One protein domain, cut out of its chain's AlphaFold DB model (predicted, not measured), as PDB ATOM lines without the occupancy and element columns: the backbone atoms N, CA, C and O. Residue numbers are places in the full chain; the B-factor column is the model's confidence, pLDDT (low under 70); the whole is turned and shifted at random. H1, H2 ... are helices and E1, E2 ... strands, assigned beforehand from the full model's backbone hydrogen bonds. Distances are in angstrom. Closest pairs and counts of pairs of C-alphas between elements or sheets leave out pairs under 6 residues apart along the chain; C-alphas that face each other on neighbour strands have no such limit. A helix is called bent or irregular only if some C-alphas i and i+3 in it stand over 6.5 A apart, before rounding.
ATOM      1  N   LEU A  22      33.765  14.732  26.637       91.69
ATOM      2  CA  LEU A  22      34.298  15.637  27.652       91.69
ATOM      3  C   LEU A  22      35.654  16.208  27.231       91.69
ATOM      4  O   LEU A  22      36.605  15.478  26.947       91.69
ATOM      5  N   LYS A  23      35.770  17.534  27.275       94.25
ATOM      6  CA  LYS A  23      37.034  18.244  27.039       94.25
ATOM      7  C   LYS A  23      37.699  18.564  28.376       94.25
ATOM      8  O   LYS A  23      37.042  18.597  29.407       94.25
ATOM      9  N   LYS A  24      39.001  18.833  28.404       96.12
ATOM     10  CA  LYS A  24      39.656  19.363  29.615       96.12
ATOM     11  C   LYS A  24      39.627  20.888  29.597       96.12
ATOM     12  O   LYS A  24      39.922  21.494  28.567       96.12
ATOM     13  N   ALA A  25      39.282  21.515  30.720       96.25
ATOM     14  CA  ALA A  25      39.474  22.954  30.878       96.25
ATOM     15  C   ALA A  25      40.978  23.266  30.991       96.25
ATOM     16  O   ALA A  25      41.710  22.513  31.633       96.25
ATOM     17  N   LYS A  26      41.450  24.379  30.403       95.12
ATOM     18  CA  LYS A  26      42.841  24.830  30.619       95.12
ATOM     19  C   LYS A  26      43.012  25.355  32.044       95.12
ATOM     20  O   LYS A  26      44.054  25.151  32.656       95.12
ATOM     21  N   ARG A  27      41.984  26.040  32.555       96.81
ATOM     22  CA  ARG A  27      41.886  26.517  33.938       96.81
ATOM     23  C   ARG A  27      40.442  26.377  34.438       96.81
ATOM     24  O   ARG A  27      39.535  26.663  33.652       96.81
ATOM     25  N   PRO A  28      40.209  25.998  35.706       97.25
ATOM     26  CA  PRO A  28      38.863  25.904  36.282       97.25
ATOM     27  C   PRO A  28      38.061  27.209  36.164       97.25
ATOM     28  O   PRO A  28      36.852  27.184  35.932       97.25
ATOM     29  N   GLU A  29      38.743  28.356  36.233       98.19
ATOM     30  CA  GLU A  29      38.104  29.676  36.199       98.19
ATOM     31  C   GLU A  29      37.408  29.968  34.863       98.19
ATOM     32  O   GLU A  29      36.453  30.737  34.832       98.19
ATOM     33  N   GLN A  30      37.813  29.314  33.766       97.19
ATOM     34  CA  GLN A  30      37.188  29.490  32.445       97.19
ATOM     35  C   GLN A  30      35.721  29.055  32.400       97.19
ATOM     36  O   GLN A  30      35.021  29.378  31.446       97.19
ATOM     37  N   VAL A  31      35.282  28.271  33.384       96.69
ATOM     38  CA  VAL A  31      33.887  27.853  33.544       96.69
ATOM     39  C   VAL A  31      33.332  28.284  34.902       96.69
ATOM     40  O   VAL A  31      32.347  27.732  35.373       96.69
ATOM     41  N   GLY A  32      33.954  29.265  35.564       97.50
ATOM     42  CA  GLY A  32      33.471  29.804  36.838       97.50
ATOM     43  C   GLY A  32      33.741  28.920  38.060       97.50
ATOM     44  O   GLY A  32      33.068  29.070  39.075       97.50
ATOM     45  N   VAL A  33      34.710  27.997  37.995       98.06
ATOM     46  CA  VAL A  33      35.136  27.191  39.153       98.06
ATOM     47  C   VAL A  33      36.414  27.773  39.747       98.06
ATOM     48  O   VAL A  33      37.370  28.057  39.031       98.06
ATOM     49  N   SER A  34      36.467  27.932  41.071       98.19
ATOM     50  CA  SER A  34      37.657  28.449  41.754       98.19
ATOM     51  C   SER A  34      38.701  27.358  41.994       98.19
ATOM     52  O   SER A  34      38.456  26.411  42.746       98.19
ATOM     53  N   SER A  35      39.930  27.554  41.505       97.69
ATOM     54  CA  SER A  35      41.059  26.678  41.857       97.69
ATOM     55  C   SER A  35      41.322  26.626  43.367       97.69
ATOM     56  O   SER A  35      41.786  25.610  43.885       97.69
ATOM     57  N   ARG A  36      41.029  27.706  44.112       98.06
ATOM     58  CA  ARG A  36      41.187  27.733  45.577       98.06
ATOM     59  C   ARG A  36      40.199  26.785  46.256       98.06
ATOM     60  O   ARG A  36      40.588  26.099  47.195       98.06
ATOM     61  N   GLN A  37      38.952  26.741  45.793       97.75
ATOM     62  CA  GLN A  37      37.946  25.825  46.336       97.75
ATOM     63  C   GLN A  37      38.273  24.371  45.986       97.75
ATOM     64  O   GLN A  37      38.206  23.521  46.865       97.75
ATOM     65  N   LEU A  38      38.746  24.096  44.764       97.88
ATOM     66  CA  LEU A  38      39.210  22.754  44.386       97.88
ATOM     67  C   LEU A  38      40.344  22.249  45.289       97.88
ATOM     68  O   LEU A  38      40.340  21.095  45.707       97.88
ATOM     69  N   ARG A  39      41.282  23.124  45.678       97.50
ATOM     70  CA  ARG A  39      42.320  22.769  46.660       97.50
ATOM     71  C   ARG A  39      41.757  22.454  48.047       97.50
ATOM     72  O   ARG A  39      42.305  21.593  48.725       97.50
ATOM     73  N   LYS A  40      40.679  23.121  48.474       98.12
ATOM     74  CA  LYS A  40      40.005  22.786  49.741       98.12
ATOM     75  C   LYS A  40      39.381  21.393  49.680       98.12
ATOM     76  O   LYS A  40      39.552  20.636  50.625       98.12
ATOM     77  N   VAL A  41      38.746  21.038  48.561       97.12
ATOM     78  CA  VAL A  41      38.212  19.681  48.334       97.12
ATOM     79  C   VAL A  41      39.328  18.638  48.416       97.12
ATOM     80  O   VAL A  41      39.199  17.659  49.147       97.12
ATOM     81  N   ASP A  42      40.461  18.879  47.747       97.50
ATOM     82  CA  ASP A  42      41.633  18.002  47.852       97.50
ATOM     83  C   ASP A  42      42.106  17.839  49.300       97.50
ATOM     84  O   ASP A  42      42.423  16.726  49.721       97.50
ATOM     85  N   GLN A  43      42.158  18.934  50.059       97.88
ATOM     86  CA  GLN A  43      42.602  18.910  51.449       97.88
ATOM     87  C   GLN A  43      41.643  18.124  52.347       97.88
ATOM     88  O   GLN A  43      42.110  17.384  53.208       97.88
ATOM     89  N   MET A  44      40.330  18.254  52.139       97.88
ATOM     90  CA  MET A  44      39.325  17.489  52.882       97.88
ATOM     91  C   MET A  44      39.512  15.986  52.665       97.88
ATOM     92  O   MET A  44      39.695  15.260  53.634       97.88
ATOM     93  N   ILE A  45      39.622  15.538  51.409       97.19
ATOM     94  CA  ILE A  45      39.844  14.116  51.092       97.19
ATOM     95  C   ILE A  45      41.147  13.605  51.725       97.19
ATOM     96  O   ILE A  45      41.207  12.494  52.246       97.19
ATOM     97  N   GLN A  46      42.211  14.410  51.693       96.31
ATOM     98  CA  GLN A  46      43.478  14.044  52.330       96.31
ATOM     99  C   GLN A  46      43.364  13.950  53.855       96.31
ATOM    100  O   GLN A  46      43.998  13.086  54.456       96.31
ATOM    101  N   ASN A  47      42.570  14.816  54.486       97.88
ATOM    102  CA  ASN A  47      42.316  14.747  55.920       97.88
ATOM    103  C   ASN A  47      41.519  13.488  56.280       97.88
ATOM    104  O   ASN A  47      41.899  12.803  57.224       97.88
ATOM    105  N   ASP A  48      40.512  13.124  55.487       96.62
ATOM    106  CA  ASP A  48      39.739  11.895  55.702       96.62
ATOM    107  C   ASP A  48      40.624  10.650  55.571       96.62
ATOM    108  O   ASP A  48      40.525   9.715  56.364       96.62
ATOM    109  N   ILE A  49      41.559  10.651  54.615       94.62
ATOM    110  CA  ILE A  49      42.529   9.558  54.463       94.62
ATOM    111  C   ILE A  49      43.448   9.455  55.677       94.62
ATOM    112  O   ILE A  49      43.703   8.353  56.166       94.62
ATOM    113  N   LYS A  50      43.923  10.592  56.196       94.25
ATOM    114  CA  LYS A  50      44.689  10.627  57.451       94.25
ATOM    115  C   LYS A  50      43.860  10.133  58.639       94.25
ATOM    116  O   LYS A  50      44.420   9.503  59.525       94.25
ATOM    117  N   ALA A  51      42.549  10.374  58.629       95.50
ATOM    118  CA  ALA A  51      41.607   9.899  59.640       95.50
ATOM    119  C   ALA A  51      41.197   8.421  59.467       95.50
ATOM    120  O   ALA A  51      40.429   7.904  60.272       95.50
ATOM    121  N   GLY A  52      41.713   7.720  58.450       90.81
ATOM    122  CA  GLY A  52      41.541   6.275  58.281       90.81
ATOM    123  C   GLY A  52      40.854   5.855  56.984       90.81
ATOM    124  O   GLY A  52      40.902   4.669  56.639       90.81
ATOM    125  N   PHE A  53      40.286   6.799  56.226       92.62
ATOM    126  CA  PHE A  53      39.643   6.513  54.946       92.62
ATOM    127  C   PHE A  53      40.656   5.906  53.947       92.62
ATOM    128  O   PHE A  53      41.777   6.403  53.816       92.62
ATOM    129  N   PRO A  54      40.332   4.807  53.243       92.06
ATOM    130  CA  PRO A  54      41.323   4.089  52.443       92.06
ATOM    131  C   PRO A  54      41.839   4.876  51.236       92.06
ATOM    132  O   PRO A  54      43.031   4.808  50.925       92.06
ATOM    133  N   GLY A  55      40.966   5.629  50.568       92.56
ATOM    134  CA  GLY A  55      41.299   6.364  49.354       92.56
ATOM    135  C   GLY A  55      40.067   6.738  48.536       92.56
ATOM    136  O   GLY A  55      38.958   6.302  48.824       92.56
ATOM    137  N   ALA A  56      40.270   7.544  47.495       93.44
ATOM    138  CA  ALA A  56      39.215   7.998  46.585       93.44
ATOM    139  C   ALA A  56      39.752   8.230  45.168       93.44
ATOM    140  O   ALA A  56      40.956   8.364  44.956       93.44
ATOM    141  N   ALA A  57      38.854   8.366  44.197       93.81
ATOM    142  CA  ALA A  57      39.127   9.008  42.916       93.81
ATOM    143  C   ALA A  57      38.104  10.133  42.719       93.81
ATOM    144  O   ALA A  57      36.943   9.971  43.080       93.81
ATOM    145  N   LEU A  58      38.534  11.270  42.166       95.94
ATOM    146  CA  LEU A  58      37.667  12.432  41.964       95.94
ATOM    147  C   LEU A  58      37.763  12.928  40.524       95.94
ATOM    148  O   LEU A  58      38.857  13.157  39.997       95.94
ATOM    149  N   ILE A  59      36.603  13.148  39.917       96.56
ATOM    150  CA  ILE A  59      36.453  13.915  38.688       96.56
ATOM    151  C   ILE A  59      35.335  14.936  38.895       96.56
ATOM    152  O   ILE A  59      34.279  14.602  39.422       96.56
ATOM    153  N   ILE A  60      35.581  16.184  38.505       96.50
ATOM    154  CA  ILE A  60      34.581  17.252  38.526       96.50
ATOM    155  C   ILE A  60      34.444  17.774  37.104       96.50
ATOM    156  O   ILE A  60      35.441  18.118  36.457       96.50
ATOM    157  N   ILE A  61      33.202  17.822  36.629       96.38
ATOM    158  CA  ILE A  61      32.835  18.252  35.284       96.38
ATOM    159  C   ILE A  61      31.898  19.450  35.411       96.38
ATOM    160  O   ILE A  61      30.935  19.404  36.171       96.38
ATOM    161  N   LYS A  62      32.175  20.512  34.654       95.88
ATOM    162  CA  LYS A  62      31.288  21.666  34.507       95.88
ATOM    163  C   LYS A  62      31.304  22.142  33.059       95.88
ATOM    164  O   LYS A  62      32.371  22.231  32.455       95.88
ATOM    165  N   ASP A  63      30.126  22.423  32.509       94.88
ATOM    166  CA  ASP A  63      29.924  22.922  31.140       94.88
ATOM    167  C   ASP A  63      30.644  22.064  30.078       94.88
ATOM    168  O   ASP A  63      31.382  22.563  29.226       94.88
ATOM    169  N   GLY A  64      30.512  20.736  30.193       94.31
ATOM    170  CA  GLY A  64      31.155  19.768  29.292       94.31
ATOM    171  C   GLY A  64      32.683  19.684  29.420       94.31
ATOM    172  O   GLY A  64      33.338  19.022  28.609       94.31
ATOM    173  N   LYS A  65      33.275  20.344  30.427       95.88
ATOM    174  CA  LYS A  65      34.717  20.347  30.672       95.88
ATOM    175  C   LYS A  65      35.069  19.689  31.998       95.88
ATOM    176  O   LYS A  65      34.510  20.013  33.040       95.88
ATOM    177  N   ILE A  66      36.067  18.816  31.976       97.06
ATOM    178  CA  ILE A  66      36.743  18.324  33.173       97.06
ATOM    179  C   ILE A  66      37.529  19.497  33.762       97.06
ATOM    180  O   ILE A  66      38.476  19.986  33.138       97.06
ATOM    181  N   VAL A  67      37.121  19.948  34.947       97.62
ATOM    182  CA  VAL A  67      37.739  21.075  35.669       97.62
ATOM    183  C   VAL A  67      38.683  20.618  36.770       97.62
ATOM    184  O   VAL A  67      39.584  21.354  37.152       97.62
ATOM    185  N   HIS A  68      38.492  19.400  37.270       97.31
ATOM    186  CA  HIS A  68      39.362  18.788  38.262       97.31
ATOM    187  C   HIS A  68      39.390  17.288  38.031       97.31
ATOM    188  O   HIS A  68      38.349  16.665  37.816       97.31
ATOM    189  N   GLN A  69      40.579  16.699  38.056       93.44
ATOM    190  CA  GLN A  69      40.736  15.260  37.918       93.44
ATOM    191  C   GLN A  69      41.897  14.797  38.778       93.44
ATOM    192  O   GLN A  69      43.050  15.157  38.542       93.44
ATOM    193  N   LYS A  70      41.596  13.918  39.729       89.19
ATOM    194  CA  LYS A  70      42.594  13.245  40.542       89.19
ATOM    195  C   LYS A  70      42.307  11.761  40.508       89.19
ATOM    196  O   LYS A  70      41.349  11.262  41.096       89.19
ATOM    197  N   LYS A  71      43.149  11.050  39.757       82.50
ATOM    198  CA  LYS A  71      42.936   9.630  39.474       82.50
ATOM    199  C   LYS A  71      43.038   8.754  40.731       82.50
ATOM    200  O   LYS A  71      42.649   7.596  40.651       82.50
ATOM    201  N   ALA A  72      43.679   9.221  41.804       89.94
ATOM    202  CA  ALA A  72      43.729   8.530  43.092       89.94
ATOM    203  C   ALA A  72      44.140   9.479  44.228       89.94
ATOM    204  O   ALA A  72      45.052  10.291  44.068       89.94
ATOM    205  N   TYR A  73      43.507   9.286  45.377       94.25
ATOM    206  CA  TYR A  73      43.943   9.695  46.704       94.25
ATOM    207  C   TYR A  73      44.094   8.428  47.551       94.25
ATOM    208  O   TYR A  73      43.308   7.495  47.387       94.25
ATOM    209  N   GLY A  74      45.061   8.405  48.465       92.56
ATOM    210  CA  GLY A  74      45.247   7.280  49.383       92.56
ATOM    211  C   GLY A  74      45.771   6.026  48.687       92.56
ATOM    212  O   GLY A  74      46.632   6.101  47.807       92.56
ATOM    213  N   TYR A  75      45.270   4.870  49.110       92.31
ATOM    214  CA  TYR A  75      45.751   3.554  48.705       92.31
ATOM    215  C   TYR A  75      44.747   2.860  47.787       92.31
ATOM    216  O   TYR A  75      43.538   3.015  47.934       92.31
ATOM    217  N   ARG A  76      45.248   2.044  46.855       89.50
ATOM    218  CA  ARG A  76      44.400   1.199  46.002       89.50
ATOM    219  C   ARG A  76      43.746   0.082  46.814       89.50
ATOM    220  O   ARG A  76      42.628  -0.310  46.513       89.50
ATOM    221  N   GLN A  77      44.456  -0.441  47.815       89.94
ATOM    222  CA  GLN A  77      43.961  -1.499  48.692       89.94
ATOM    223  C   GLN A  77      44.652  -1.421  50.060       89.94
ATOM    224  O   GLN A  77      45.884  -1.466  50.125       89.94
ATOM    225  N   LYS A  78      43.856  -1.326  51.133       90.81
ATOM    226  CA  LYS A  78      44.315  -1.444  52.532       90.81
ATOM    227  C   LYS A  78      43.963  -2.789  53.172       90.81
ATOM    228  O   LYS A  78      44.685  -3.221  54.058       90.81
ATOM    229  N   TYR A  79      42.903  -3.445  52.701       89.50
ATOM    230  CA  TYR A  79      42.377  -4.674  53.291       89.50
ATOM    231  C   TYR A  79      42.257  -5.790  52.258       89.50
ATOM    232  O   TYR A  79      42.027  -5.530  51.072       89.50
ATOM    233  N   ASP A  80      42.398  -7.023  52.724       91.31
ATOM    234  CA  ASP A  80      41.988  -8.244  52.040       91.31
ATOM    235  C   ASP A  80      40.875  -8.897  52.870       91.31
ATOM    236  O   ASP A  80      41.113  -9.410  53.965       91.31
ATOM    237  N   GLY A  81      39.627  -8.738  52.422       88.12
ATOM    238  CA  GLY A  81      38.455  -8.977  53.266       88.12
ATOM    239  C   GLY A  81      38.456  -8.066  54.500       88.12
ATOM    240  O   GLY A  81      38.478  -6.843  54.374       88.12
ATOM    241  N   THR A  82      38.447  -8.664  55.693       89.44
ATOM    242  CA  THR A  82      38.532  -7.962  56.987       89.44
ATOM    243  C   THR A  82      39.964  -7.821  57.510       89.44
ATOM    244  O   THR A  82      40.171  -7.225  58.564       89.44
ATOM    245  N   THR A  83      40.957  -8.372  56.808       92.88
ATOM    246  CA  THR A  83      42.356  -8.376  57.249       92.88
ATOM    247  C   THR A  83      43.093  -7.177  56.678       92.88
ATOM    248  O   THR A  83      43.113  -6.960  55.468       92.88
ATOM    249  N   GLU A  84      43.737  -6.397  57.540       91.69
ATOM    250  CA  GLU A  84      44.580  -5.288  57.104       91.69
ATOM    251  C   GLU A  84      45.901  -5.790  56.495       91.69
ATOM    252  O   GLU A  84      46.554  -6.699  57.010       91.69
ATOM    253  N   LEU A  85      46.306  -5.200  55.370       91.38
ATOM    254  CA  LEU A  85      47.548  -5.557  54.691       91.38
ATOM    255  C   LEU A  85      48.761  -5.004  55.447       91.38
ATOM    256  O   LEU A  85      48.822  -3.812  55.736       91.38
TER     257      LEU A  85
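What this domain is: This is residues 22 to 85 of the 91 residues of an uncharacterized protein of Bacillus safensis (UniProt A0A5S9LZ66). A long hairpin of two strands, E1 and E2, makes a narrow ribbon, and the long helix H2 runs lengthwise over one face of it. Past the end of the ribbon where E2 ends, a second, small hairpin, E3 and E4, adds to the length; near the other end lies the short helix H1. The printed part has 64 residues, with two named helices and four named strands in the order H1 H2 E1 E2 E3 E4, and its class is mixed, helices and strands. Each hairpin is an antiparallel sheet of two strands, E1 - E2 and E3 - E4. The whole is a loose rod with a radius of gyration of the C-alphas of 14.6 A, spanning 45 by 22 by 13 A.

How they stand to each other: Near the start, residues 23 to 24 pair in parallel with residues 65 to 66 of E2, residues 65 to 74. H1, residues 28 to 31, has its closest C-alpha pair with E2 at Pro 28 and Val 67, 5.0 A. H1 is close to but not clearly touching H2, residues 35 to 50; the C-alphas of Pro 28 and Ser 35 come closest, at 6.0 A. H2 and E2 have 6 pairs of C-alphas within 8 A, the closest being Ile 49 and Gly 74, 6.2 A. H2 and E1, residues 55 to 62, have 2 such pairs, the closest being Ile 49 and Gly 55, 6.1 A. In H2 every O i to N i+4 pair is within hydrogen-bond range, while H1 is too short for such a pair. E1 and E2 form an antiparallel hairpin at 176 degrees, with N 60 and O 68 2.9 A apart and N 73 and O 56 2.7 A apart, both within hydrogen-bond range. E2 runs on into E3, residues 77 to 80, across a break of 2 residues, at 51 degrees. E3 and E4, residues 83 to 85, form an antiparallel hairpin at 140 degrees, with N 80 and O 83 within hydrogen-bond range at 2.8 A. H2 is apart from E3 and E4.

Where its parts are: H1 begins at C-alpha 28, (38.863, 25.904, 36.282), and measures 6.0 A from first to last C-alpha; it is neither bent nor irregular, but only just. H2 measures 22.7 A, beginning at C-alpha 35, (41.059, 26.678, 41.857). E1 measures 23.6 A and E2 25.1 A. E3 measures 7.8 A and E4 6.4 A, ending at C-alpha 85, (47.548, -5.557, 54.691).

The domain as a whole: The two C-alphas farthest apart are those of Gln 30 and Thr 83, 45.6 A. The printed part has no cut, and its five links between named elements are tight. The mean pLDDT of the printed part is 94.6, and no printed residue is under 70.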